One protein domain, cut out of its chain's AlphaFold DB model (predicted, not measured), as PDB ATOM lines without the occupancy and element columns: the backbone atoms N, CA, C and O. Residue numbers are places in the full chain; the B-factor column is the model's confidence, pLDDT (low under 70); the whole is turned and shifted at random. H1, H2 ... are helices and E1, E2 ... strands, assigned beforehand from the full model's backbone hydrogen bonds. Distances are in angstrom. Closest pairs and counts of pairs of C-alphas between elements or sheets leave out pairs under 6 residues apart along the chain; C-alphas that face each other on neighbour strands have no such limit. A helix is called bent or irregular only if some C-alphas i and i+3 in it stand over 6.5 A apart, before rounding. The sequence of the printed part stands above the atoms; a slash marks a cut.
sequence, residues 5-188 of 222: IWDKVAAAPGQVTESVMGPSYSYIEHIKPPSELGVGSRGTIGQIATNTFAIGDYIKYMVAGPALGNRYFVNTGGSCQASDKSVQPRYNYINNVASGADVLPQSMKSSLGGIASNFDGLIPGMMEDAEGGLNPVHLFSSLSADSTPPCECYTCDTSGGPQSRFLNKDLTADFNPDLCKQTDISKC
ATOM      1  N   ILE A   5      40.971  63.309  32.010       73.75
ATOM      2  CA  ILE A   5      41.869  63.493  30.868       73.75
ATOM      3  C   ILE A   5      41.961  64.961  30.436       73.75
ATOM      4  O   ILE A   5      43.043  65.405  30.068       73.75
ATOM      5  N   TRP A   6      40.881  65.743  30.545       78.44
ATOM      6  CA  TRP A   6      40.874  67.143  30.109       78.44
ATOM      7  C   TRP A   6      41.704  68.043  31.018       78.44
ATOM      8  O   TRP A   6      42.396  68.932  30.527       78.44
ATOM      9  N   ASP A   7      41.727  67.745  32.317       78.12
ATOM     10  CA  ASP A   7      42.603  68.431  33.268       78.12
ATOM     11  C   ASP A   7      44.081  68.161  32.934       78.12
ATOM     12  O   ASP A   7      44.918  69.063  32.990       78.12
ATOM     13  N   LYS A   8      44.405  66.932  32.503       71.62
ATOM     14  CA  LYS A   8      45.755  66.571  32.043       71.62
ATOM     15  C   LYS A   8      46.115  67.268  30.729       71.62
ATOM     16  O   LYS A   8      47.211  67.816  30.625       71.62
ATOM     17  N   VAL A   9      45.213  67.269  29.742       71.81
ATOM     18  CA  VAL A   9      45.430  67.936  28.441       71.81
ATOM     19  C   VAL A   9      45.675  69.432  28.637       71.81
ATOM     20  O   VAL A   9      46.597  69.977  28.034       71.81
ATOM     21  N   ALA A  10      44.900  70.085  29.507       72.00
ATOM     22  CA  ALA A  10      45.070  71.503  29.815       72.00
ATOM     23  C   ALA A  10      46.421  71.803  30.490       72.00
ATOM     24  O   ALA A  10      47.016  72.848  30.232       72.00
ATOM     25  N   ALA A  11      46.918  70.889  31.330       74.75
ATOM     26  CA  ALA A  11      48.180  71.061  32.042       74.75
ATOM     27  C   ALA A  11      49.427  70.779  31.180       74.75
ATOM     28  O   ALA A  11      50.460  71.416  31.385       74.75
ATOM     29  N   ALA A  12      49.363  69.828  30.240       68.88
ATOM     30  CA  ALA A  12      50.533  69.387  29.471       68.88
ATOM     31  C   ALA A  12      50.167  68.833  28.073       68.88
ATOM     32  O   ALA A  12      50.304  67.633  27.821       68.88
ATOM     33  N   PRO A  13      49.762  69.683  27.113       60.78
ATOM     34  CA  PRO A  13      49.202  69.239  25.831       60.78
ATOM     35  C   PRO A  13      50.135  68.350  24.985       60.78
ATOM     36  O   PRO A  13      49.646  67.513  24.235       60.78
ATOM     37  N   GLY A  14      51.462  68.474  25.128       57.09
ATOM     38  CA  GLY A  14      52.439  67.642  24.407       57.09
ATOM     39  C   GLY A  14      52.760  66.282  25.046       57.09
ATOM     40  O   GLY A  14      53.380  65.451  24.396       57.09
ATOM     41  N   GLN A  15      52.367  66.044  26.304       57.88
ATOM     42  CA  GLN A  15      52.634  64.779  27.019       57.88
ATOM     43  C   GLN A  15      51.399  63.873  27.107       57.88
ATOM     44  O   GLN A  15      51.504  62.704  27.462       57.88
ATOM     45  N   VAL A  16      50.218  64.400  26.781       60.78
ATOM     46  CA  VAL A  16      48.941  63.669  26.868       60.78
ATOM     47  C   VAL A  16      48.545  63.056  25.524       60.78
ATOM     48  O   VAL A  16      47.593  62.282  25.450       60.78
ATOM     49  N   THR A  17      49.319  63.332  24.471       60.25
ATOM     50  CA  THR A  17      49.142  62.777  23.129       60.25
ATOM     51  C   THR A  17      49.023  61.254  23.163       60.25
ATOM     52  O   THR A  17      48.081  60.727  22.598       60.25
ATOM     53  N   GLU A  18      49.864  60.544  23.919       64.56
ATOM     54  CA  GLU A  18      49.801  59.076  24.033       64.56
ATOM     55  C   GLU A  18      48.550  58.578  24.782       64.56
ATOM     56  O   GLU A  18      47.982  57.544  24.457       64.56
ATOM     57  N   SER A  19      48.050  59.339  25.760       63.66
ATOM     58  CA  SER A  19      46.829  58.971  26.496       63.66
ATOM     59  C   SER A  19      45.547  59.150  25.670       63.66
ATOM     60  O   SER A  19      44.514  58.567  26.005       63.66
ATOM     61  N   VAL A  20      45.611  59.976  24.621       64.00
ATOM     62  CA  VAL A  20      44.491  60.301  23.722       64.00
ATOM     63  C   VAL A  20      44.609  59.577  22.380       64.00
ATOM     64  O   VAL A  20      43.594  59.235  21.788       64.00
ATOM     65  N   MET A  21      45.827  59.336  21.896       67.44
ATOM     66  CA  MET A  21      46.100  58.686  20.608       67.44
ATOM     67  C   MET A  21      46.520  57.218  20.760       67.44
ATOM     68  O   MET A  21      46.439  56.461  19.796       67.44
ATOM     69  N   GLY A  22      46.912  56.796  21.962       65.25
ATOM     70  CA  GLY A  22      47.447  55.467  22.234       65.25
ATOM     71  C   GLY A  22      48.977  55.397  22.203       65.25
ATOM     72  O   GLY A  22      49.632  56.337  21.743       65.25
ATOM     73  N   PRO A  23      49.550  54.282  22.692       72.44
ATOM     74  CA  PRO A  23      50.984  54.043  22.693       72.44
ATOM     75  C   PRO A  23      51.536  53.849  21.284       72.44
ATOM     76  O   PRO A  23      50.920  53.195  20.439       72.44
ATOM     77  N   SER A  24      52.744  54.365  21.047       68.94
ATOM     78  CA  SER A  24      53.477  54.091  19.810       68.94
ATOM     79  C   SER A  24      53.921  52.628  19.760       68.94
ATOM     80  O   SER A  24      54.442  52.112  20.749       68.94
ATOM     81  N   TYR A  25      53.782  51.979  18.604       69.75
ATOM     82  CA  TYR A  25      54.261  50.613  18.383       69.75
ATOM     83  C   TYR A  25      55.419  50.585  17.378       69.75
ATOM     84  O   TYR A  25      55.306  51.096  16.264       69.75
ATOM     85  N   SER A  26      56.542  49.981  17.777       75.50
ATOM     86  CA  SER A  26      57.735  49.837  16.941       75.50
ATOM     87  C   SER A  26      57.724  48.487  16.223       75.50
ATOM     88  O   SER A  26      58.044  47.442  16.792       75.50
ATOM     89  N   TYR A  27      57.383  48.504  14.935       68.00
ATOM     90  CA  TYR A  27      57.421  47.303  14.095       68.00
ATOM     91  C   TYR A  27      58.854  46.789  13.878       68.00
ATOM     92  O   TYR A  27      59.069  45.587  13.759       68.00
ATOM     93  N   ILE A  28      59.849  47.685  13.865       67.69
ATOM     94  CA  ILE A  28      61.254  47.354  13.564       67.69
ATOM     95  C   ILE A  28      61.875  46.479  14.658       67.69
ATOM     96  O   ILE A  28      62.659  45.588  14.347       67.69
ATOM     97  N   GLU A  29      61.491  46.678  15.919       74.62
ATOM     98  CA  GLU A  29      61.991  45.881  17.052       74.62
ATOM     99  C   GLU A  29      61.600  44.403  16.971       74.62
ATOM    100  O   GLU A  29      62.252  43.550  17.569       74.62
ATOM    101  N   HIS A  30      60.563  44.091  16.198       72.31
ATOM    102  CA  HIS A  30      60.044  42.738  16.049       72.31
ATOM    103  C   HIS A  30      60.568  42.045  14.778       72.31
ATOM    104  O   HIS A  30      60.263  40.871  14.542       72.31
ATOM    105  N   ILE A  31      61.389  42.736  13.977       75.88
ATOM    106  CA  ILE A  31      61.977  42.240  12.729       75.88
ATOM    107  C   ILE A  31      63.477  42.010  12.933       75.88
ATOM    108  O   ILE A  31      64.211  42.909  13.336       75.88
ATOM    109  N   LYS A  32      63.962  40.809  12.590       79.75
ATOM    110  CA  LYS A  32      65.395  40.494  12.689       79.75
ATOM    111  C   LYS A  32      66.228  41.445  11.816       79.75
ATOM    112  O   LYS A  32      65.936  41.568  10.620       79.75
ATOM    113  N   PRO A  33      67.288  42.076  12.349       80.25
ATOM    114  CA  PRO A  33      68.168  42.922  11.558       80.25
ATOM    115  C   PRO A  33      69.011  42.091  10.571       80.25
ATOM    116  O   PRO A  33      69.326  40.929  10.847       80.25
ATOM    117  N   PRO A  34      69.463  42.674   9.443       81.56
ATOM    118  CA  PRO A  34      70.207  41.938   8.413       81.56
ATOM    119  C   PRO A  34      71.480  41.254   8.931       81.56
ATOM    120  O   PRO A  34      71.854  40.179   8.460       81.56
ATOM    121  N   SER A  35      72.131  41.852   9.932       81.50
ATOM    122  CA  SER A  35      73.321  41.301  10.583       81.50
ATOM    123  C   SER A  35      73.057  39.961  11.273       81.50
ATOM    124  O   SER A  35      73.916  39.083  11.228       81.50
ATOM    125  N   GLU A  36      71.872  39.765  11.856       84.69
ATOM    126  CA  GLU A  36      71.478  38.493  12.484       84.69
ATOM    127  C   GLU A  36      71.183  37.392  11.460       84.69
ATOM    128  O   GLU A  36      71.299  36.209  11.772       84.69
ATOM    129  N   LEU A  37      70.862  37.768  10.220       84.25
ATOM    130  CA  LEU A  37      70.694  36.842   9.095       84.25
ATOM    131  C   LEU A  37      72.009  36.595   8.336       84.25
ATOM    132  O   LEU A  37      72.022  35.928   7.301       84.25
ATOM    133  N   GLY A  38      73.128  37.130   8.833       85.50
ATOM    134  CA  GLY A  38      74.446  36.976   8.218       85.50
ATOM    135  C   GLY A  38      74.611  37.745   6.907       85.50
ATOM    136  O   GLY A  38      75.553  37.466   6.156       85.50
ATOM    137  N   VAL A  39      73.722  38.702   6.621       88.81
ATOM    138  CA  VAL A  39      73.823  39.573   5.448       88.81
ATOM    139  C   VAL A  39      75.085  40.414   5.561       88.81
ATOM    140  O   VAL A  39      75.385  41.002   6.600       88.81
ATOM    141  N   GLY A  40      75.842  40.475   4.474       88.00
ATOM    142  CA  GLY A  40      77.117  41.170   4.451       88.00
ATOM    143  C   GLY A  40      77.614  41.425   3.038       88.00
ATOM    144  O   GLY A  40      77.064  40.932   2.054       88.00
ATOM    145  N   SER A  41      78.692  42.197   2.945       90.31
ATOM    146  CA  SER A  41      79.284  42.668   1.687       90.31
ATOM    147  C   SER A  41      80.443  41.803   1.176       90.31
ATOM    148  O   SER A  41      81.112  42.173   0.213       90.31
ATOM    149  N   ARG A  42      80.716  40.651   1.807       90.00
ATOM    150  CA  ARG A  42      81.791  39.739   1.377       90.00
ATOM    151  C   ARG A  42      81.538  39.264  -0.062       90.00
ATOM    152  O   ARG A  42      80.467  38.763  -0.367       90.00
ATOM    153  N   GLY A  43      82.539  39.356  -0.936       86.69
ATOM    154  CA  GLY A  43      82.429  38.977  -2.354       86.69
ATOM    155  C   GLY A  43      82.477  37.468  -2.638       86.69
ATOM    156  O   GLY A  43      82.938  37.067  -3.703       86.69
ATOM    157  N   THR A  44      82.085  36.614  -1.688       91.81
ATOM    158  CA  THR A  44      82.140  35.152  -1.846       91.81
ATOM    159  C   THR A  44      80.799  34.598  -2.325       91.81
ATOM    160  O   THR A  44      79.742  35.131  -1.993       91.81
ATOM    161  N   ILE A  45      80.821  33.470  -3.048       89.56
ATOM    162  CA  ILE A  45      79.593  32.770  -3.479       89.56
ATOM    163  C   ILE A  45      78.706  32.425  -2.272       89.56
ATOM    164  O   ILE A  45      77.490  32.580  -2.331       89.56
ATOM    165  N   GLY A  46      79.319  32.030  -1.150       90.25
ATOM    166  CA  GLY A  46      78.597  31.773   0.097       90.25
ATOM    167  C   GLY A  46      77.849  33.002   0.619       90.25
ATOM    168  O   GLY A  46      76.701  32.877   1.026       90.25
ATOM    169  N   GLN A  47      78.441  34.198   0.542       92.50
ATOM    170  CA  GLN A  47      77.773  35.424   0.982       92.50
ATOM    171  C   GLN A  47      76.619  35.825   0.056       92.50
ATOM    172  O   GLN A  47      75.584  36.279   0.539       92.50
ATOM    173  N   ILE A  48      76.763  35.630  -1.258       88.06
ATOM    174  CA  ILE A  48      75.674  35.863  -2.220       88.06
ATOM    175  C   ILE A  48      74.489  34.938  -1.911       88.06
ATOM    176  O   ILE A  48      73.342  35.392  -1.884       88.06
ATOM    177  N   ALA A  49      74.760  33.663  -1.615       88.69
ATOM    178  CA  ALA A  49      73.732  32.722  -1.188       88.69
ATOM    179  C   ALA A  49      73.060  33.181   0.119       88.69
ATOM    180  O   ALA A  49      71.836  33.288   0.158       88.69
ATOM    181  N   THR A  50      73.831  33.543   1.152       88.69
ATOM    182  CA  THR A  50      73.298  34.060   2.429       88.69
ATOM    183  C   THR A  50      72.410  35.291   2.238       88.69
ATOM    184  O   THR A  50      71.301  35.328   2.764       88.69
ATOM    185  N   ASN A  51      72.845  36.269   1.439       85.81
ATOM    186  CA  ASN A  51      72.059  37.473   1.161       85.81
ATOM    187  C   ASN A  51      70.737  37.135   0.446       85.81
ATOM    188  O   ASN A  51      69.697  37.709   0.761       85.81
ATOM    189  N   THR A  52      70.760  36.172  -0.483       85.81
ATOM    190  CA  THR A  52      69.565  35.722  -1.218       85.81
ATOM    191  C   THR A  52      68.572  35.006  -0.299       85.81
ATOM    192  O   THR A  52      67.370  35.264  -0.368       85.81
ATOM    193  N   PHE A  53      69.060  34.150   0.606       85.06
ATOM    194  CA  PHE A  53      68.213  33.499   1.609       85.06
ATOM    195  C   PHE A  53      67.599  34.503   2.585       85.06
ATOM    196  O   PHE A  53      66.412  34.399   2.874       85.06
ATOM    197  N   ALA A  54      68.358  35.512   3.017       82.62
ATOM    198  CA  ALA A  54      67.840  36.561   3.891       82.62
ATOM    199  C   ALA A  54      66.697  37.358   3.237       82.62
ATOM    200  O   ALA A  54      65.693  37.626   3.892       82.62
ATOM    201  N   ILE A  55      66.791  37.680   1.938       84.12
ATOM    202  CA  ILE A  55      65.682  38.301   1.187       84.12
ATOM    203  C   ILE A  55      64.449  37.387   1.193       84.12
ATOM    204  O   ILE A  55      63.341  37.846   1.464       84.12
ATOM    205  N   GLY A  56      64.643  36.091   0.933       79.88
ATOM    206  CA  GLY A  56      63.564  35.104   0.997       79.88
ATOM    207  C   GLY A  56      62.904  35.031   2.376       79.88
ATOM    208  O   GLY A  56      61.681  34.947   2.464       79.88
ATOM    209  N   ASP A  57      63.687  35.114   3.448       78.62
ATOM    210  CA  ASP A  57      63.173  35.111   4.818       78.62
ATOM    211  C   ASP A  57      62.420  36.403   5.171       78.62
ATOM    212  O   ASP A  57      61.374  36.322   5.814       78.62
ATOM    213  N   TYR A  58      62.851  37.574   4.687       75.81
ATOM    214  CA  TYR A  58      62.070  38.811   4.833       75.81
ATOM    215  C   TYR A  58      60.740  38.756   4.082       75.81
ATOM    216  O   TYR A  58      59.719  39.174   4.624       75.81
ATOM    217  N   ILE A  59      60.722  38.202   2.865       80.25
ATOM    218  CA  ILE A  59      59.477  38.012   2.106       80.25
ATOM    219  C   ILE A  59      58.541  37.065   2.862       80.25
ATOM    220  O   ILE A  59      57.360  37.364   3.017       80.25
ATOM    221  N   LYS A  60      59.058  35.952   3.396       74.00
ATOM    222  CA  LYS A  60      58.255  35.049   4.233       74.00
ATOM    223  C   LYS A  60      57.729  35.743   5.478       74.00
ATOM    224  O   LYS A  60      56.576  35.542   5.805       74.00
ATOM    225  N   TYR A  61      58.527  36.562   6.154       72.69
ATOM    226  CA  TYR A  61      58.075  37.311   7.325       72.69
ATOM    227  C   TYR A  61      56.972  38.322   6.967       72.69
ATOM    228  O   TYR A  61      55.988  38.478   7.681       72.69
ATOM    229  N   MET A  62      57.099  38.985   5.822       71.81
ATOM    230  CA  MET A  62      56.125  39.958   5.333       71.81
ATOM    231  C   MET A  62      54.773  39.324   4.973       71.81
ATOM    232  O   MET A  62      53.745  39.991   5.056       71.81
ATOM    233  N   VAL A  63      54.778  38.048   4.589       70.19
ATOM    234  CA  VAL A  63      53.587  37.301   4.161       70.19
ATOM    235  C   VAL A  63      53.021  36.422   5.283       70.19
ATOM    236  O   VAL A  63      51.812  36.331   5.445       70.19
ATOM    237  N   ALA A  64      53.894  35.790   6.058       69.25
ATOM    238  CA  ALA A  64      53.593  34.704   6.989       69.25
ATOM    239  C   ALA A  64      54.342  34.807   8.329       69.25
ATOM    240  O   ALA A  64      54.518  33.818   9.044       69.25
ATOM    241  N   GLY A  65      54.854  35.998   8.642       68.56
ATOM    242  CA  GLY A  65      55.438  36.303   9.942       68.56
ATOM    243  C   GLY A  65      54.397  36.299  11.066       68.56
ATOM    244  O   GLY A  65      53.208  36.102  10.815       68.56
ATOM    245  N   PRO A  66      54.842  36.490  12.319       68.12
ATOM    246  CA  PRO A  66      53.929  36.632  13.443       68.12
ATOM    247  C   PRO A  66      53.017  37.847  13.245       68.12
ATOM    248  O   PRO A  66      53.477  38.879  12.759       68.12
ATOM    249  N   ALA A  67      51.771  37.727  13.704       71.94
ATOM    250  CA  ALA A  67      50.834  38.836  13.833       71.94
ATOM    251  C   ALA A  67      51.479  39.985  14.623       71.94
ATOM    252  O   ALA A  67      51.688  39.876  15.836       71.94
ATOM    253  N   LEU A  68      51.834  41.069  13.933       74.44
ATOM    254  CA  LEU A  68      52.383  42.271  14.554       74.44
ATOM    255  C   LEU A  68      51.282  43.293  14.809       74.44
ATOM    256  O   LEU A  68      50.310  43.379  14.063       74.44
ATOM    257  N   GLY A  69      51.480  44.092  15.850       76.50
ATOM    258  CA  GLY A  69      50.565  45.151  16.249       76.50
ATOM    259  C   GLY A  69      50.425  45.238  17.759       76.50
ATOM    260  O   GLY A  69      50.880  44.367  18.507       76.50
ATOM    261  N   ASN A  70      49.791  46.309  18.217       83.25
ATOM    262  CA  ASN A  70      49.469  46.501  19.619       83.25
ATOM    263  C   ASN A  70      47.966  46.454  19.883       83.25
ATOM    264  O   ASN A  70      47.135  46.759  19.032       83.25
ATOM    265  N   ARG A  71      47.636  46.085  21.116       87.69
ATOM    266  CA  ARG A  71      46.293  46.162  21.684       87.69
ATOM    267  C   ARG A  71      46.341  47.076  22.883       87.69
ATOM    268  O   ARG A  71      47.228  46.907  23.726       87.69
ATOM    269  N   TYR A  72      45.419  48.021  22.971       87.00
ATOM    270  CA  TYR A  72      45.382  48.973  24.074       87.00
ATOM    271  C   TYR A  72      44.007  49.617  24.228       87.00
ATOM    272  O   TYR A  72      43.151  49.550  23.350       87.00
ATOM    273  N   PHE A  73      43.814  50.279  25.366       88.38
ATOM    274  CA  PHE A  73      42.669  51.147  25.599       88.38
ATOM    275  C   PHE A  73      43.027  52.603  25.342       88.38
ATOM    276  O   PHE A  73      44.060  53.083  25.811       88.38
ATOM    277  N   VAL A  74      42.130  53.326  24.681       85.69
ATOM    278  CA  VAL A  74      42.232  54.772  24.483       85.69
ATOM    279  C   VAL A  74      41.079  55.479  25.187       85.69
ATOM    280  O   VAL A  74      39.927  55.049  25.103       85.69
ATOM    281  N   ASN A  75      41.378  56.542  25.936       81.81
ATOM    282  CA  ASN A  75      40.336  57.338  26.582       81.81
ATOM    283  C   ASN A  75      39.655  58.209  25.521       81.81
ATOM    284  O   ASN A  75      40.308  59.005  24.853       81.81
ATOM    285  N   THR A  76      38.335  58.086  25.394       78.69
ATOM    286  CA  THR A  76      37.567  58.810  24.367       78.69
ATOM    287  C   THR A  76      37.371  60.296  24.683       78.69
ATOM    288  O   THR A  76      36.761  61.011  23.895       78.69
ATOM    289  N   GLY A  77      37.774  60.760  25.868       74.06
ATOM    290  CA  GLY A  77      37.445  62.094  26.376       74.06
ATOM    291  C   GLY A  77      36.008  62.230  26.893       74.06
ATOM    292  O   GLY A  77      35.728  63.098  27.719       74.06
ATOM    293  N   GLY A  78      35.109  61.336  26.479       78.81
ATOM    294  CA  GLY A  78      33.735  61.253  26.965       78.81
ATOM    295  C   GLY A  78      33.603  60.511  28.298       78.81
ATOM    296  O   GLY A  78      34.534  59.857  28.777       78.81
ATOM    297  N   SER A  79      32.411  60.588  28.877       86.00
ATOM    298  CA  SER A  79      32.010  59.817  30.057       86.00
ATOM    299  C   SER A  79      30.819  58.928  29.710       86.00
ATOM    300  O   SER A  79      30.086  59.199  28.761       86.00
ATOM    301  N   CYS A  80      30.602  57.876  30.485       86.31
ATOM    302  CA  CYS A  80      29.486  56.953  30.325       86.31
ATOM    303  C   CYS A  80      28.856  56.630  31.684       86.31
ATOM    304  O   CYS A  80      29.468  56.857  32.731       86.31
ATOM    305  N   GLN A  81      27.616  56.144  31.675       89.31
ATOM    306  CA  GLN A  81      26.934  55.702  32.888       89.31
ATOM    307  C   GLN A  81      27.137  54.196  33.074       89.31
ATOM    308  O   GLN A  81      26.696  53.400  32.245       89.31
ATOM    309  N   ALA A  82      27.796  53.807  34.162       89.31
ATOM    310  CA  ALA A  82      27.956  52.409  34.537       89.31
ATOM    311  C   ALA A  82      26.641  51.824  35.086       89.31
ATOM    312  O   ALA A  82      25.701  52.550  35.429       89.31
ATOM    313  N   SER A  83      26.563  50.498  35.198       86.44
ATOM    314  CA  SER A  83      25.362  49.794  35.675       86.44
ATOM    315  C   SER A  83      25.005  50.083  37.140       86.44
ATOM    316  O   SER A  83      23.835  49.989  37.512       86.44
ATOM    317  N   ASP A  84      25.964  50.531  37.954       86.56
ATOM    318  CA  ASP A  84      25.744  51.056  39.312       86.56
ATOM    319  C   ASP A  84      25.252  52.521  39.333       86.56
ATOM    320  O   ASP A  84      25.088  53.116  40.399       86.56
ATOM    321  N   LYS A  85      24.980  53.096  38.152       85.06
ATOM    322  CA  LYS A  85      24.588  54.492  37.895       85.06
ATOM    323  C   LYS A  85      25.696  55.523  38.120       85.06
ATOM    324  O   LYS A  85      25.414  56.719  37.984       85.06
ATOM    325  N   SER A  86      26.927  55.104  38.413       86.00
ATOM    326  CA  SER A  86      28.071  56.013  38.504       86.00
ATOM    327  C   SER A  86      28.479  56.535  37.121       86.00
ATOM    328  O   SER A  86      28.303  55.866  36.102       86.00
ATOM    329  N   VAL A  87      28.998  57.765  37.075       86.00
ATOM    330  CA  VAL A  87      29.547  58.361  35.849       86.00
ATOM    331  C   VAL A  87      31.035  58.045  35.797       86.00
ATOM    332  O   VAL A  87      31.778  58.472  36.681       86.00
ATOM    333  N   GLN A  88      31.460  57.320  34.767       88.25
ATOM    334  CA  GLN A  88      32.827  56.820  34.615       88.25
ATOM    335  C   GLN A  88      33.460  57.319  33.308       88.25
ATOM    336  O   GLN A  88      32.736  57.579  32.341       88.25
ATOM    337  N   PRO A  89      34.797  57.469  33.240       87.75
ATOM    338  CA  PRO A  89      35.480  57.772  31.987       87.75
ATOM    339  C   PRO A  89      35.261  56.645  30.975       87.75
ATOM    340  O   PRO A  89      35.385  55.466  31.315       87.75
ATOM    341  N   ARG A  90      34.951  57.004  29.729       87.00
ATOM    342  CA  ARG A  90      34.685  56.030  28.666       87.00
ATOM    343  C   ARG A  90      35.934  55.788  27.826       87.00
ATOM    344  O   ARG A  90      36.543  56.737  27.320       87.00
ATOM    345  N   TYR A  91      36.250  54.518  27.613       88.50
ATOM    346  CA  TYR A  91      37.353  54.072  26.771       88.50
ATOM    347  C   TYR A  91      36.829  53.398  25.501       88.50
ATOM    348  O   TYR A  91      35.695  52.921  25.474       88.50
ATOM    349  N   ASN A  92      37.680  53.352  24.481       87.00
ATOM    350  CA  ASN A  92      37.563  52.435  23.354       87.00
ATOM    351  C   ASN A  92      38.731  51.448  23.425       87.00
ATOM    352  O   ASN A  92      39.837  51.812  23.835       87.00
ATOM    353  N   TYR A  93      38.481  50.202  23.048       88.69
ATOM    354  CA  TYR A  93      39.524  49.205  22.837       88.69
ATOM    355  C   TYR A  93      39.982  49.258  21.378       88.69
ATOM    356  O   TYR A  93      39.137  49.337  20.489       88.69
ATOM    357  N   ILE A  94      41.296  49.248  21.168       85.94
ATOM    358  CA  ILE A  94      41.942  49.264  19.855       85.94
ATOM    359  C   ILE A  94      42.739  47.974  19.701       85.94
ATOM    360  O   ILE A  94      43.518  47.617  20.597       85.94
ATOM    361  N   ASN A  95      42.561  47.287  18.574       85.69
ATOM    362  CA  ASN A  95      43.293  46.070  18.237       85.69
ATOM    363  C   ASN A  95      43.968  46.204  16.869       85.69
ATOM    364  O   ASN A  95      43.386  45.855  15.851       85.69
ATOM    365  N   ASN A  96      45.238  46.601  16.871       78.81
ATOM    366  CA  ASN A  96      46.046  46.713  15.655       78.81
ATOM    367  C   ASN A  96      46.785  45.411  15.307       78.81
ATOM    368  O   ASN A  96      47.685  45.423  14.468       78.81
ATOM    369  N   VAL A  97      46.508  44.306  16.012       79.19
ATOM    370  CA  VAL A  97      47.156  43.019  15.734       79.19
ATOM    371  C   VAL A  97      46.487  42.399  14.520       79.19
ATOM    372  O   VAL A  97      45.345  41.953  14.614       79.19
ATOM    373  N   ALA A  98      47.236  42.347  13.423       68.94
ATOM    374  CA  ALA A  98      46.801  41.756  12.168       68.94
ATOM    375  C   ALA A  98      46.433  40.272  12.323       68.94
ATOM    376  O   ALA A  98      47.217  39.494  12.871       68.94
ATOM    377  N   SER A  99      45.282  39.864  11.793       62.38
ATOM    378  CA  SER A  99      44.893  38.461  11.642       62.38
ATOM    379  C   SER A  99      44.578  38.178  10.172       62.38
ATOM    380  O   SER A  99      43.442  38.219   9.706       62.38
ATOM    381  N   GLY A 100      45.618  37.915   9.383       53.25
ATOM    382  CA  GLY A 100      45.471  37.786   7.931       53.25
ATOM    383  C   GLY A 100      45.023  36.395   7.469       53.25
ATOM    384  O   GLY A 100      44.759  36.199   6.278       53.25
ATOM    385  N   ALA A 101      44.873  35.423   8.376       53.28
ATOM    386  CA  ALA A 101      44.367  34.085   8.046       53.28
ATOM    387  C   ALA A 101      42.967  34.093   7.382       53.28
ATOM    388  O   ALA A 101      42.675  33.238   6.528       53.28
ATOM    389  N   ASP A 102      42.128  35.080   7.710       51.47
ATOM    390  CA  ASP A 102      40.734  35.153   7.255       51.47
ATOM    391  C   ASP A 102      40.530  35.992   5.980       51.47
ATOM    392  O   ASP A 102      39.533  35.808   5.281       51.47
ATOM    393  N   VAL A 103      41.503  36.827   5.600       51.72
ATOM    394  CA  VAL A 103      41.409  37.744   4.441       51.72
ATOM    395  C   VAL A 103      41.852  37.080   3.124       51.72
ATOM    396  O   VAL A 103      41.562  37.557   2.028       51.72
ATOM    397  N   LEU A 104      42.536  35.933   3.193       51.34
ATOM    398  CA  LEU A 104      43.028  35.216   2.011       51.34
ATOM    399  C   LEU A 104      41.916  34.465   1.247       51.34
ATOM    400  O   LEU A 104      41.345  33.509   1.788       51.34
ATOM    401  N   PRO A 105      41.694  34.750  -0.052       52.97
ATOM    402  CA  PRO A 105      40.797  33.964  -0.896       52.97
ATOM    403  C   PRO A 105      41.261  32.504  -1.028       52.97
ATOM    404  O   PRO A 105      42.451  32.231  -1.207       52.97
ATOM    405  N   GLN A 106      40.324  31.549  -1.032       56.47
ATOM    406  CA  GLN A 106      40.609  30.104  -1.137       56.47
ATOM    407  C   GLN A 106      41.491  29.718  -2.345       56.47
ATOM    408  O   GLN A 106      42.307  28.795  -2.264       56.47
ATOM    409  N   SER A 107      41.346  30.433  -3.465       53.50
ATOM    410  CA  SER A 107      42.170  30.258  -4.669       53.50
ATOM    411  C   SER A 107      43.645  30.570  -4.403       53.50
ATOM    412  O   SER A 107      44.526  29.851  -4.867       53.50
ATOM    413  N   MET A 108      43.909  31.591  -3.594       49.06
ATOM    414  CA  MET A 108      45.246  32.046  -3.235       49.06
ATOM    415  C   MET A 108      45.846  31.189  -2.111       49.06
ATOM    416  O   MET A 108      47.028  30.849  -2.177       49.06
ATOM    417  N   LYS A 109      45.020  30.707  -1.163       54.72
ATOM    418  CA  LYS A 109      45.411  29.690  -0.162       54.72
ATOM    419  C   LYS A 109      45.973  28.422  -0.822       54.72
ATOM    420  O   LYS A 109      46.975  27.873  -0.373       54.72
ATOM    421  N   SER A 110      45.373  28.004  -1.938       54.88
ATOM    422  CA  SER A 110      45.790  26.813  -2.693       54.88
ATOM    423  C   SER A 110      47.111  27.006  -3.452       54.88
ATOM    424  O   SER A 110      47.877  26.056  -3.597       54.88
ATOM    425  N   SER A 111      47.404  28.228  -3.915       52.16
ATOM    426  CA  SER A 111      48.661  28.565  -4.606       52.16
ATOM    427  C   SER A 111      49.831  28.848  -3.657       52.16
ATOM    428  O   SER A 111      50.981  28.646  -4.038       52.16
ATOM    429  N   LEU A 112      49.551  29.301  -2.432       52.06
ATOM    430  CA  LEU A 112      50.559  29.618  -1.412       52.06
ATOM    431  C   LEU A 112      50.970  28.400  -0.558       52.06
ATOM    432  O   LEU A 112      51.977  28.454   0.152       52.06
ATOM    433  N   GLY A 113      50.246  27.279  -0.636       61.94
ATOM    434  CA  GLY A 113      50.594  26.044   0.076       61.94
ATOM    435  C   GLY A 113      50.686  26.244   1.597       61.94
ATOM    436  O   GLY A 113      49.867  26.942   2.182       61.94
ATOM    437  N   GLY A 114      51.705  25.672   2.253       55.41
ATOM    438  CA  GLY A 114      51.912  25.787   3.711       55.41
ATOM    439  C   GLY A 114      52.201  27.205   4.236       55.41
ATOM    440  O   GLY A 114      52.222  27.412   5.447       55.41
ATOM    441  N   ILE A 115      52.396  28.184   3.345       50.41
ATOM    442  CA  ILE A 115      52.526  29.612   3.684       50.41
ATOM    443  C   ILE A 115      51.141  30.217   3.977       50.41
ATOM    444  O   ILE A 115      51.035  31.156   4.754       50.41
ATOM    445  N   ALA A 116      50.062  29.644   3.428       50.69
ATOM    446  CA  ALA A 116      48.691  30.099   3.668       50.69
ATOM    447  C   ALA A 116      48.156  29.761   5.070       50.69
ATOM    448  O   ALA A 116      47.141  30.316   5.478       50.69
ATOM    449  N   SER A 117      48.799  28.830   5.785       54.47
ATOM    450  CA  SER A 117      48.384  28.418   7.133       54.47
ATOM    451  C   SER A 117      48.625  29.498   8.192       54.47
ATOM    452  O   SER A 117      47.904  29.517   9.179       54.47
ATOM    453  N   ASN A 118      49.603  30.383   7.970       58.56
ATOM    454  CA  ASN A 118      49.955  31.493   8.854       58.56
ATOM    455  C   ASN A 118      50.123  32.730   7.967       58.56
ATOM    456  O   ASN A 118      51.196  32.912   7.410       58.56
ATOM    457  N   PHE A 119      49.081  33.534   7.765       62.31
ATOM    458  CA  PHE A 119      49.133  34.708   6.880       62.31
ATOM    459  C   PHE A 119      49.033  36.009   7.669       62.31
ATOM    460  O   PHE A 119      48.371  36.949   7.260       62.31
ATOM    461  N   ASP A 120      49.690  36.061   8.821       65.69
ATOM    462  CA  ASP A 120      49.602  37.192   9.748       65.69
ATOM    463  C   ASP A 120      50.759  38.187   9.565       65.69
ATOM    464  O   ASP A 120      51.081  38.976  10.451       65.69
ATOM    465  N   GLY A 121      51.422  38.127   8.406       60.72
ATOM    466  CA  GLY A 121      52.562  38.977   8.096       60.72
ATOM    467  C   GLY A 121      52.205  40.461   7.955       60.72
ATOM    468  O   GLY A 121      51.048  40.881   7.973       60.72
ATOM    469  N   LEU A 122      53.240  41.273   7.747       68.81
ATOM    470  CA  LEU A 122      53.120  42.728   7.656       68.81
ATOM    471  C   LEU A 122      52.240  43.214   6.487       68.81
ATOM    472  O   LEU A 122      51.467  44.148   6.672       68.81
ATOM    473  N   ILE A 123      52.340  42.606   5.295       65.38
ATOM    474  CA  ILE A 123      51.508  43.010   4.141       65.38
ATOM    475  C   ILE A 123      50.017  42.763   4.421       65.38
ATOM    476  O   ILE A 123      49.236  43.698   4.252       65.38
ATOM    477  N   PRO A 124      49.607  41.557   4.858       56.44
ATOM    478  CA  PRO A 124      48.216  41.293   5.222       56.44
ATOM    479  C   PRO A 124      47.694  42.244   6.303       56.44
ATOM    480  O   PRO A 124      46.595  42.775   6.160       56.44
ATOM    481  N   GLY A 125      48.509  42.544   7.319       59.41
ATOM    482  CA  GLY A 125      48.138  43.488   8.373       59.41
ATOM    483  C   GLY A 125      47.890  44.913   7.889       59.41
ATOM    484  O   GLY A 125      46.944  45.556   8.330       59.41
ATOM    485  N   MET A 126      48.684  45.395   6.931       61.03
ATOM    486  CA  MET A 126      48.444  46.708   6.318       61.03
ATOM    487  C   MET A 126      47.149  46.748   5.491       61.03
ATOM    488  O   MET A 126      46.553  47.814   5.352       61.03
ATOM    489  N   MET A 127      46.716  45.619   4.920       57.50
ATOM    490  CA  MET A 127      45.451  45.545   4.180       57.50
ATOM    491  C   MET A 127      44.243  45.545   5.123       57.50
ATOM    492  O   MET A 127      43.277  46.256   4.863       57.50
ATOM    493  N   GLU A 128      44.315  44.808   6.231       56.09
ATOM    494  CA  GLU A 128      43.269  44.788   7.262       56.09
ATOM    495  C   GLU A 128      43.075  46.166   7.912       56.09
ATOM    496  O   GLU A 128      41.944  46.630   8.047       56.09
ATOM    497  N   ASP A 129      44.166  46.875   8.223       55.81
ATOM    498  CA  ASP A 129      44.107  48.243   8.758       55.81
ATOM    499  C   ASP A 129      43.460  49.229   7.762       55.81
ATOM    500  O   ASP A 129      42.654  50.083   8.136       55.81
ATOM    501  N   ALA A 130      43.733  49.072   6.463       51.81
ATOM    502  CA  ALA A 130      43.159  49.924   5.421       51.81
ATOM    503  C   ALA A 130      41.674  49.634   5.128       51.81
ATOM    504  O   ALA A 130      40.932  50.556   4.780       51.81
ATOM    505  N   GLU A 131      41.235  48.377   5.240       49.62
ATOM    506  CA  GLU A 131      39.855  47.967   4.939       49.62
ATOM    507  C   GLU A 131      38.929  48.000   6.171       49.62
ATOM    508  O   GLU A 131      37.739  48.290   6.025       49.62
ATOM    509  N   GLY A 132      39.456  47.752   7.377       49.62
ATOM    510  CA  GLY A 132      38.693  47.687   8.632       49.62
ATOM    511  C   GLY A 132      39.077  48.723   9.697       49.62
ATOM    512  O   GLY A 132      38.220  49.110  10.492       49.62
ATOM    513  N   GLY A 133      40.323  49.209   9.701       50.59
ATOM    514  CA  GLY A 133      40.927  49.905  10.848       50.59
ATOM    515  C   GLY A 133      40.578  51.383  11.027       50.59
ATOM    516  O   GLY A 133      40.727  51.925  12.119       50.59
ATOM    517  N   LEU A 134      40.069  52.080  10.011       53.19
ATOM    518  CA  LEU A 134      39.816  53.522  10.127       53.19
ATOM    519  C   LEU A 134      38.542  53.931   9.393       53.19
ATOM    520  O   LEU A 134      38.591  54.682   8.422       53.19
ATOM    521  N   ASN A 135      37.371  53.492   9.865       51.47
ATOM    522  CA  ASN A 135      36.132  54.165   9.477       51.47
ATOM    523  C   ASN A 135      36.024  55.486  10.265       51.47
ATOM    524  O   ASN A 135      35.659  55.464  11.450       51.47
ATOM    525  N   PRO A 136      36.286  56.653   9.639       47.78
ATOM    526  CA  PRO A 136      36.263  57.929  10.340       47.78
ATOM    527  C   PRO A 136      34.889  58.203  10.955       47.78
ATOM    528  O   PRO A 136      34.809  58.894  11.961       47.78
ATOM    529  N   VAL A 137      33.804  57.620  10.435       58.97
ATOM    530  CA  VAL A 137      32.446  57.796  10.966       58.97
ATOM    531  C   VAL A 137      32.272  57.146  12.345       58.97
ATOM    532  O   VAL A 137      31.598  57.721  13.200       58.97
ATOM    533  N   HIS A 138      32.905  56.002  12.622       56.38
ATOM    534  CA  HIS A 138      32.859  55.381  13.955       56.38
ATOM    535  C   HIS A 138      33.705  56.158  14.965       56.38
ATOM    536  O   HIS A 138      33.259  56.410  16.085       56.38
ATOM    537  N   LEU A 139      34.880  56.636  14.549       58.84
ATOM    538  CA  LEU A 139      35.708  57.494  15.391       58.84
ATOM    539  C   LEU A 139      35.002  58.827  15.682       58.84
ATOM    540  O   LEU A 139      34.845  59.194  16.845       58.84
ATOM    541  N   PHE A 140      34.486  59.511  14.656       60.00
ATOM    542  CA  PHE A 140      33.741  60.760  14.820       60.00
ATOM    543  C   PHE A 140      32.459  60.571  15.633       60.00
ATOM    544  O   PHE A 140      32.203  61.404  16.489       60.00
ATOM    545  N   SER A 141      31.695  59.487  15.449       57.12
ATOM    546  CA  SER A 141      30.495  59.228  16.264       57.12
ATOM    547  C   SER A 141      30.830  58.884  17.717       57.12
ATOM    548  O   SER A 141      30.108  59.300  18.623       57.12
ATOM    549  N   SER A 142      31.958  58.210  17.969       57.12
ATOM    550  CA  SER A 142      32.454  58.010  19.331       57.12
ATOM    551  C   SER A 142      32.825  59.345  19.993       57.12
ATOM    552  O   SER A 142      32.474  59.558  21.151       57.12
ATOM    553  N   LEU A 143      33.432  60.284  19.258       59.19
ATOM    554  CA  LEU A 143      33.817  61.613  19.754       59.19
ATOM    555  C   LEU A 143      32.633  62.595  19.848       59.19
ATOM    556  O   LEU A 143      32.619  63.440  20.738       59.19
ATOM    557  N   SER A 144      31.640  62.483  18.959       58.22
ATOM    558  CA  SER A 144      30.466  63.365  18.871       58.22
ATOM    559  C   SER A 144      29.252  62.863  19.653       58.22
ATOM    560  O   SER A 144      28.187  63.478  19.586       58.22
ATOM    561  N   ALA A 145      29.359  61.724  20.343       53.78
ATOM    562  CA  ALA A 145      28.307  61.228  21.218       53.78
ATOM    563  C   ALA A 145      28.190  62.150  22.442       53.78
ATOM    564  O   ALA A 145      28.756  61.877  23.495       53.78
ATOM    565  N   ASP A 146      27.413  63.224  22.302       50.12
ATOM    566  CA  ASP A 146      27.055  64.200  23.346       50.12
ATOM    567  C   ASP A 146      26.019  63.627  24.341       50.12
ATOM    568  O   ASP A 146      25.103  64.283  24.834       50.12
ATOM    569  N   SER A 147      26.142  62.332  24.606       57.66
ATOM    570  CA  SER A 147      25.350  61.575  25.560       57.66
ATOM    571  C   SER A 147      26.327  60.903  26.514       57.66
ATOM    572  O   SER A 147      27.448  60.579  26.139       57.66
ATOM    573  N   THR A 148      25.932  60.702  27.764       71.50
ATOM    574  CA  THR A 148      26.562  59.718  28.649       71.50
ATOM    575  C   THR A 148      25.893  58.371  28.373       71.50
ATOM    576  O   THR A 148      24.933  58.041  29.076       71.50
ATOM    577  N   PRO A 149      26.294  57.610  27.332       81.94
ATOM    578  CA  PRO A 149      25.671  56.330  27.033       81.94
ATOM    579  C   PRO A 149      25.916  55.345  28.181       81.94
ATOM    580  O   PRO A 149      26.855  55.530  28.963       81.94
ATOM    581  N   PRO A 150      25.116  54.273  28.280       86.38
ATOM    582  CA  PRO A 150      25.430  53.183  29.188       86.38
ATOM    583  C   PRO A 150      26.762  52.527  28.794       86.38
ATOM    584  O   PRO A 150      27.087  52.419  27.607       86.38
ATOM    585  N   CYS A 151      27.537  52.093  29.781       90.06
ATOM    586  CA  CYS A 151      28.763  51.324  29.586       90.06
ATOM    587  C   CYS A 151      28.886  50.215  30.627       90.06
ATOM    588  O   CYS A 151      28.312  50.284  31.716       90.06
ATOM    589  N   GLU A 152      29.667  49.197  30.290       92.25
ATOM    590  CA  GLU A 152      29.943  48.073  31.178       92.25
ATOM    591  C   GLU A 152      31.452  47.884  31.329       92.25
ATOM    592  O   GLU A 152      32.253  48.387  30.537       92.25
ATOM    593  N   CYS A 153      31.840  47.175  32.384       93.50
ATOM    594  CA  CYS A 153      33.233  46.872  32.661       93.50
ATOM    595  C   CYS A 153      33.675  45.644  31.864       93.50
ATOM    596  O   CYS A 153      33.093  44.565  32.007       93.50
ATOM    597  N   TYR A 154      34.727  45.795  31.064       94.00
ATOM    598  CA  TYR A 154      35.329  44.705  30.301       94.00
ATOM    599  C   TYR A 154      36.806  44.578  30.646       94.00
ATOM    600  O   TYR A 154      37.504  45.578  30.802       94.00
ATOM    601  N   THR A 155      37.282  43.339  30.751       95.19
ATOM    602  CA  THR A 155      38.713  43.020  30.758       95.19
ATOM    603  C   THR A 155      39.106  42.553  29.371       95.19
ATOM    604  O   THR A 155      38.559  41.550  28.913       95.19
ATOM    605  N   CYS A 156      40.025  43.271  28.731       92.75
ATOM    606  CA  CYS A 156      40.541  42.924  27.413       92.75
ATOM    607  C   CYS A 156      42.031  42.593  27.459       92.75
ATOM    608  O   CYS A 156      42.778  43.179  28.250       92.75
ATOM    609  N   ASP A 157      42.461  41.696  26.576       91.81
ATOM    610  CA  ASP A 157      43.872  41.374  26.380       91.81
ATOM    611  C   ASP A 157      44.603  42.536  25.699       91.81
ATOM    612  O   ASP A 157      44.369  42.832  24.532       91.81
ATOM    613  N   THR A 158      45.524  43.192  26.407       89.56
ATOM    614  CA  THR A 158      46.371  44.249  25.827       89.56
ATOM    615  C   THR A 158      47.802  43.762  25.637       89.56
ATOM    616  O   THR A 158      48.216  42.766  26.236       89.56
ATOM    617  N   SER A 159      48.600  44.480  24.845       84.38
ATOM    618  CA  SER A 159      50.023  44.148  24.664       84.38
ATOM    619  C   SER A 159      50.833  44.227  25.965       84.38
ATOM    620  O   SER A 159      51.878  43.594  26.068       84.38
ATOM    621  N   GLY A 160      50.346  44.965  26.971       82.50
ATOM    622  CA  GLY A 160      50.924  45.028  28.319       82.50
ATOM    623  C   GLY A 160      50.317  44.033  29.316       82.50
ATOM    624  O   GLY A 160      50.592  44.136  30.510       82.50
ATOM    625  N   GLY A 161      49.476  43.102  28.856       86.62
ATOM    626  CA  GLY A 161      48.700  42.179  29.687       86.62
ATOM    627  C   GLY A 161      47.219  42.568  29.806       86.62
ATOM    628  O   GLY A 161      46.801  43.601  29.284       86.62
ATOM    629  N   PRO A 162      46.381  41.753  30.462       91.56
ATOM    630  CA  PRO A 162      44.955  42.046  30.581       91.56
ATOM    631  C   PRO A 162      44.703  43.348  31.351       91.56
ATOM    632  O   PRO A 162      45.235  43.543  32.444       91.56
ATOM    633  N   GLN A 163      43.868  44.230  30.803       91.25
ATOM    634  CA  GLN A 163      43.464  45.481  31.452       91.25
ATOM    635  C   GLN A 163      41.940  45.590  31.499       91.25
ATOM    636  O   GLN A 163      41.250  45.126  30.592       91.25
ATOM    637  N   SER A 164      41.409  46.218  32.551       93.44
ATOM    638  CA  SER A 164      39.968  46.395  32.752       93.44
ATOM    639  C   SER A 164      39.571  47.865  32.613       93.44
ATOM    640  O   SER A 164      40.126  48.726  33.304       93.44
ATOM    641  N   ARG A 165      38.621  48.169  31.719       91.81
ATOM    642  CA  ARG A 165      38.114  49.529  31.465       91.81
ATOM    643  C   ARG A 165      36.615  49.533  31.155       91.81
ATOM    644  O   ARG A 165      36.043  48.521  30.751       91.81
ATOM    645  N   PHE A 166      35.985  50.692  31.343       92.12
ATOM    646  CA  PHE A 166      34.596  50.914  30.948       92.12
ATOM    647  C   PHE A 166      34.491  51.153  29.446       92.12
ATOM    648  O   PHE A 166      35.079  52.104  28.921       92.12
ATOM    649  N   LEU A 167      33.705  50.308  28.784       89.94
ATOM    650  CA  LEU A 167      33.487  50.340  27.343       89.94
ATOM    651  C   LEU A 167      31.997  50.388  27.036       89.94
ATOM    652  O   LEU A 167      31.166  49.810  27.743       89.94
ATOM    653  N   ASN A 168      31.676  51.029  25.923       87.88
ATOM    654  CA  ASN A 168      30.427  50.781  25.226       87.88
ATOM    655  C   ASN A 168      30.767  49.964  23.972       87.88
ATOM    656  O   ASN A 168      31.496  50.447  23.102       87.88
ATOM    657  N   LYS A 169      30.262  48.728  23.905       83.94
ATOM    658  CA  LYS A 169      30.531  47.800  22.798       83.94
ATOM    659  C   LYS A 169      30.061  48.339  21.442       83.94
ATOM    660  O   LYS A 169      30.707  48.080  20.441       83.94
ATOM    661  N   ASP A 170      28.992  49.134  21.420       79.19
ATOM    662  CA  ASP A 170      28.421  49.685  20.186       79.19
ATOM    663  C   ASP A 170      29.265  50.853  19.643       79.19
ATOM    664  O   ASP A 170      29.161  51.221  18.475       79.19
ATOM    665  N   LEU A 171      30.117  51.437  20.492       74.81
ATOM    666  CA  LEU A 171      31.012  52.549  20.158       74.81
ATOM    667  C   LEU A 171      32.485  52.125  20.063       74.81
ATOM    668  O   LEU A 171      33.343  52.960  19.782       74.81
ATOM    669  N   THR A 172      32.770  50.838  20.280       77.44
ATOM    670  CA  THR A 172      34.102  50.240  20.172       77.44
ATOM    671  C   THR A 172      34.133  49.331  18.948       77.44
ATOM    672  O   THR A 172      33.692  48.188  19.025       77.44
ATOM    673  N   ALA A 173      34.633  49.838  17.818       76.44
ATOM    674  CA  ALA A 173      34.647  49.102  16.549       76.44
ATOM    675  C   ALA A 173      35.410  47.766  16.642       76.44
ATOM    676  O   ALA A 173      34.930  46.756  16.137       76.44
ATOM    677  N   ASP A 174      36.521  47.743  17.383       80.50
ATOM    678  CA  ASP A 174      37.385  46.563  17.523       80.50
ATOM    679  C   ASP A 174      36.957  45.632  18.669       80.50
ATOM    680  O   ASP A 174      37.737  44.799  19.144       80.50
ATOM    681  N   PHE A 175      35.736  45.790  19.189       85.31
ATOM    682  CA  PHE A 175      35.262  44.942  20.273       85.31
ATOM    683  C   PHE A 175      35.128  43.494  19.792       85.31
ATOM    684  O   PHE A 175      34.308  43.177  18.931       85.31
ATOM    685  N   ASN A 176      35.889  42.597  20.414       86.25
ATOM    686  CA  ASN A 176      35.834  41.167  20.146       86.25
ATOM    687  C   ASN A 176      35.564  40.406  21.460       86.25
ATOM    688  O   ASN A 176      36.355  40.540  22.395       86.25
ATOM    689  N   PRO A 177      34.490  39.597  21.558       86.19
ATOM    690  CA  PRO A 177      34.153  38.852  22.776       86.19
ATOM    691  C   PRO A 177      35.195  37.793  23.181       86.19
ATOM    692  O   PRO A 177      35.246  37.407  24.352       86.19
ATOM    693  N   ASP A 178      36.036  37.340  22.251       88.69
ATOM    694  CA  ASP A 178      37.135  36.417  22.550       88.69
ATOM    695  C   ASP A 178      38.300  37.134  23.242       88.69
ATOM    696  O   ASP A 178      38.942  36.560  24.124       88.69
ATOM    697  N   LEU A 179      38.528  38.404  22.887       88.81
ATOM    698  CA  LEU A 179      39.591  39.250  23.445       88.81
ATOM    699  C   LEU A 179      39.135  40.057  24.663       88.81
ATOM    700  O   LEU A 179      39.969  40.434  25.481       88.81
ATOM    701  N   CYS A 180      37.836  40.338  24.781       92.12
ATOM    702  CA  CYS A 180      37.242  41.215  25.783       92.12
ATOM    703  C   CYS A 180      36.080  40.527  26.499       92.12
ATOM    704  O   CYS A 180      35.022  40.290  25.917       92.12
ATOM    705  N   LYS A 181      36.228  40.287  27.804       94.50
ATOM    706  CA  LYS A 181      35.193  39.645  28.626       94.50
ATOM    707  C   LYS A 181      34.609  40.621  29.629       94.50
ATOM    708  O   LYS A 181      35.347  41.291  30.355       94.50
ATOM    709  N   GLN A 182      33.281  40.674  29.688       93.19
ATOM    710  CA  GLN A 182      32.583  41.461  30.697       93.19
ATOM    711  C   GLN A 182      32.979  40.961  32.090       93.19
ATOM    712  O   GLN A 182      33.105  39.756  32.327       93.19
ATOM    713  N   THR A 183      33.216  41.884  33.012       91.75
ATOM    714  CA  THR A 183      33.633  41.560  34.372       91.75
ATOM    715  C   THR A 183      32.954  42.471  35.388       91.75
ATOM    716  O   THR A 183      32.161  43.346  35.038       91.75
ATOM    717  N   ASP A 184      33.246  42.234  36.662       90.25
ATOM    718  CA  ASP A 184      32.704  43.026  37.754       90.25
ATOM    719  C   ASP A 184      33.214  44.475  37.706       90.25
ATOM    720  O   ASP A 184      34.397  44.729  37.462       90.25
ATOM    721  N   ILE A 185      32.312  45.417  37.979       88.31
ATOM    722  CA  ILE A 185      32.553  46.866  37.935       88.31
ATOM    723  C   ILE A 185      33.748  47.263  38.819       88.31
ATOM    724  O   ILE A 185      34.509  48.158  38.447       88.31
ATOM    725  N   SER A 186      33.968  46.567  39.940       86.50
ATOM    726  CA  SER A 186      35.086  46.811  40.863       86.50
ATOM    727  C   SER A 186      36.471  46.712  40.218       86.50
ATOM    728  O   SER A 186      37.401  47.340  40.710       86.50
ATOM    729  N   LYS A 187      36.627  45.979  39.106       87.38
ATOM    730  CA  LYS A 187      37.906  45.900  38.381       87.38
ATOM    731  C   LYS A 187      38.179  47.103  37.480       87.38
ATOM    732  O   LYS A 187      39.333  47.365  37.157       87.38
ATOM    733  N   CYS A 188      37.132  47.792  37.027       86.50
ATOM    734  CA  CYS A 188      37.253  48.962  36.151       86.50
ATOM    735  C   CYS A 188      37.229  50.277  36.914       86.50
ATOM    736  O   CYS A 188      37.757  51.278  36.428       86.50
TER     737      CYS A 188
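What this domain is: This is residues 5 to 188 of the 222 residues of an uncharacterized protein of viral metagenome (UniProt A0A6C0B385). A strand head, in which the hairpin E1 and E2 packs on a small sheet of E4, E3 and E5, has a long arm made by H3 and the unnamed stretch 22 to 44, which runs out from the head before H3 runs back. H1, H2 and H6 pack on E1, while H4 and H5 meet the inner end of H3. The printed part has 184 residues, with H1, H2, H3, E1, E2, H4, H5, H6, E3, E4 and E5 in that order; both sheets are antiparallel and the class is mixed, helices and strands. The whole is loose, with a radius of gyration of the C-alphas of 21.1 A, and elongated, spanning 71 by 42 by 30 A.

Where its parts are: H1 holds residues 5 to 11 and begins at C-alpha 5, (41.869, 63.493, 30.868). H2 holds residues 17 to 21. H3, residues 45 to 64, is 28.1 A long and begins at C-alpha 45, (79.593, 32.770, -3.479). E1, residues 71 to 81, is 24.3 A long and bends by 88 degrees at residue 78; E2, residues 87 to 95, is 25.5 A long. H4 holds residues 106 to 115 and is irregular, with C-alphas 111 and 114 9.4 A apart. H5 holds residues 122 to 132 and H6 residues 136 to 144. E3 holds residues 152 to 158, E4 161 to 167 and E5 180 to 182, ending at C-alpha 182, (32.583, 41.461, 30.697).

How they stand to each other: In the sheet E4, E3, E5, only just strongly twisted at up to 4.2 A off its best plane, E3 is the inner strand. E3 and E4 form a hairpin, with N 154 and O 165 at 3.0 A; N 155 and O 181 of E3 and E5 are at 2.8 A. The hairpin E1 and E2 has N 74 and O 92 at 2.9 A. The closest C-alphas of E2 and E4, Tyr 91 and Leu 167, are 5.4 A apart. Those of E1 are 5.9 A from H2 at Asn 75 and Val 20, 6.5 A from H1 at Gly 77 and Ile 5, and 6.6 A from H6 at Thr 76 and Leu 143. H1 and H2 are near each other. H3 and H5 touch only at their ends, Met 62 and Leu 122 being closest at 4.7 A, at a shallow tilt of 22 degrees, the same way. H3, with residues 60 to 64 alone, and H4 only just touch, with 3 pairs of C-alphas within 8 A, the closest being Ala 64 and Ile 115 at 6.2 A. Every O i to N i+4 pair is within hydrogen-bond range in H1, H2, H3, H5 and H6, and 4 of 6 in H4.

The domain as a whole: The C-alphas farthest apart, of Thr 44 and Lys 85, are 72.6 A apart. The printed part has no cut. The links H2 to H3 and E4 to E5 are long. Mean pLDDT of the printed part is 74.6; 68 residues are under 70, among them 98 to 147.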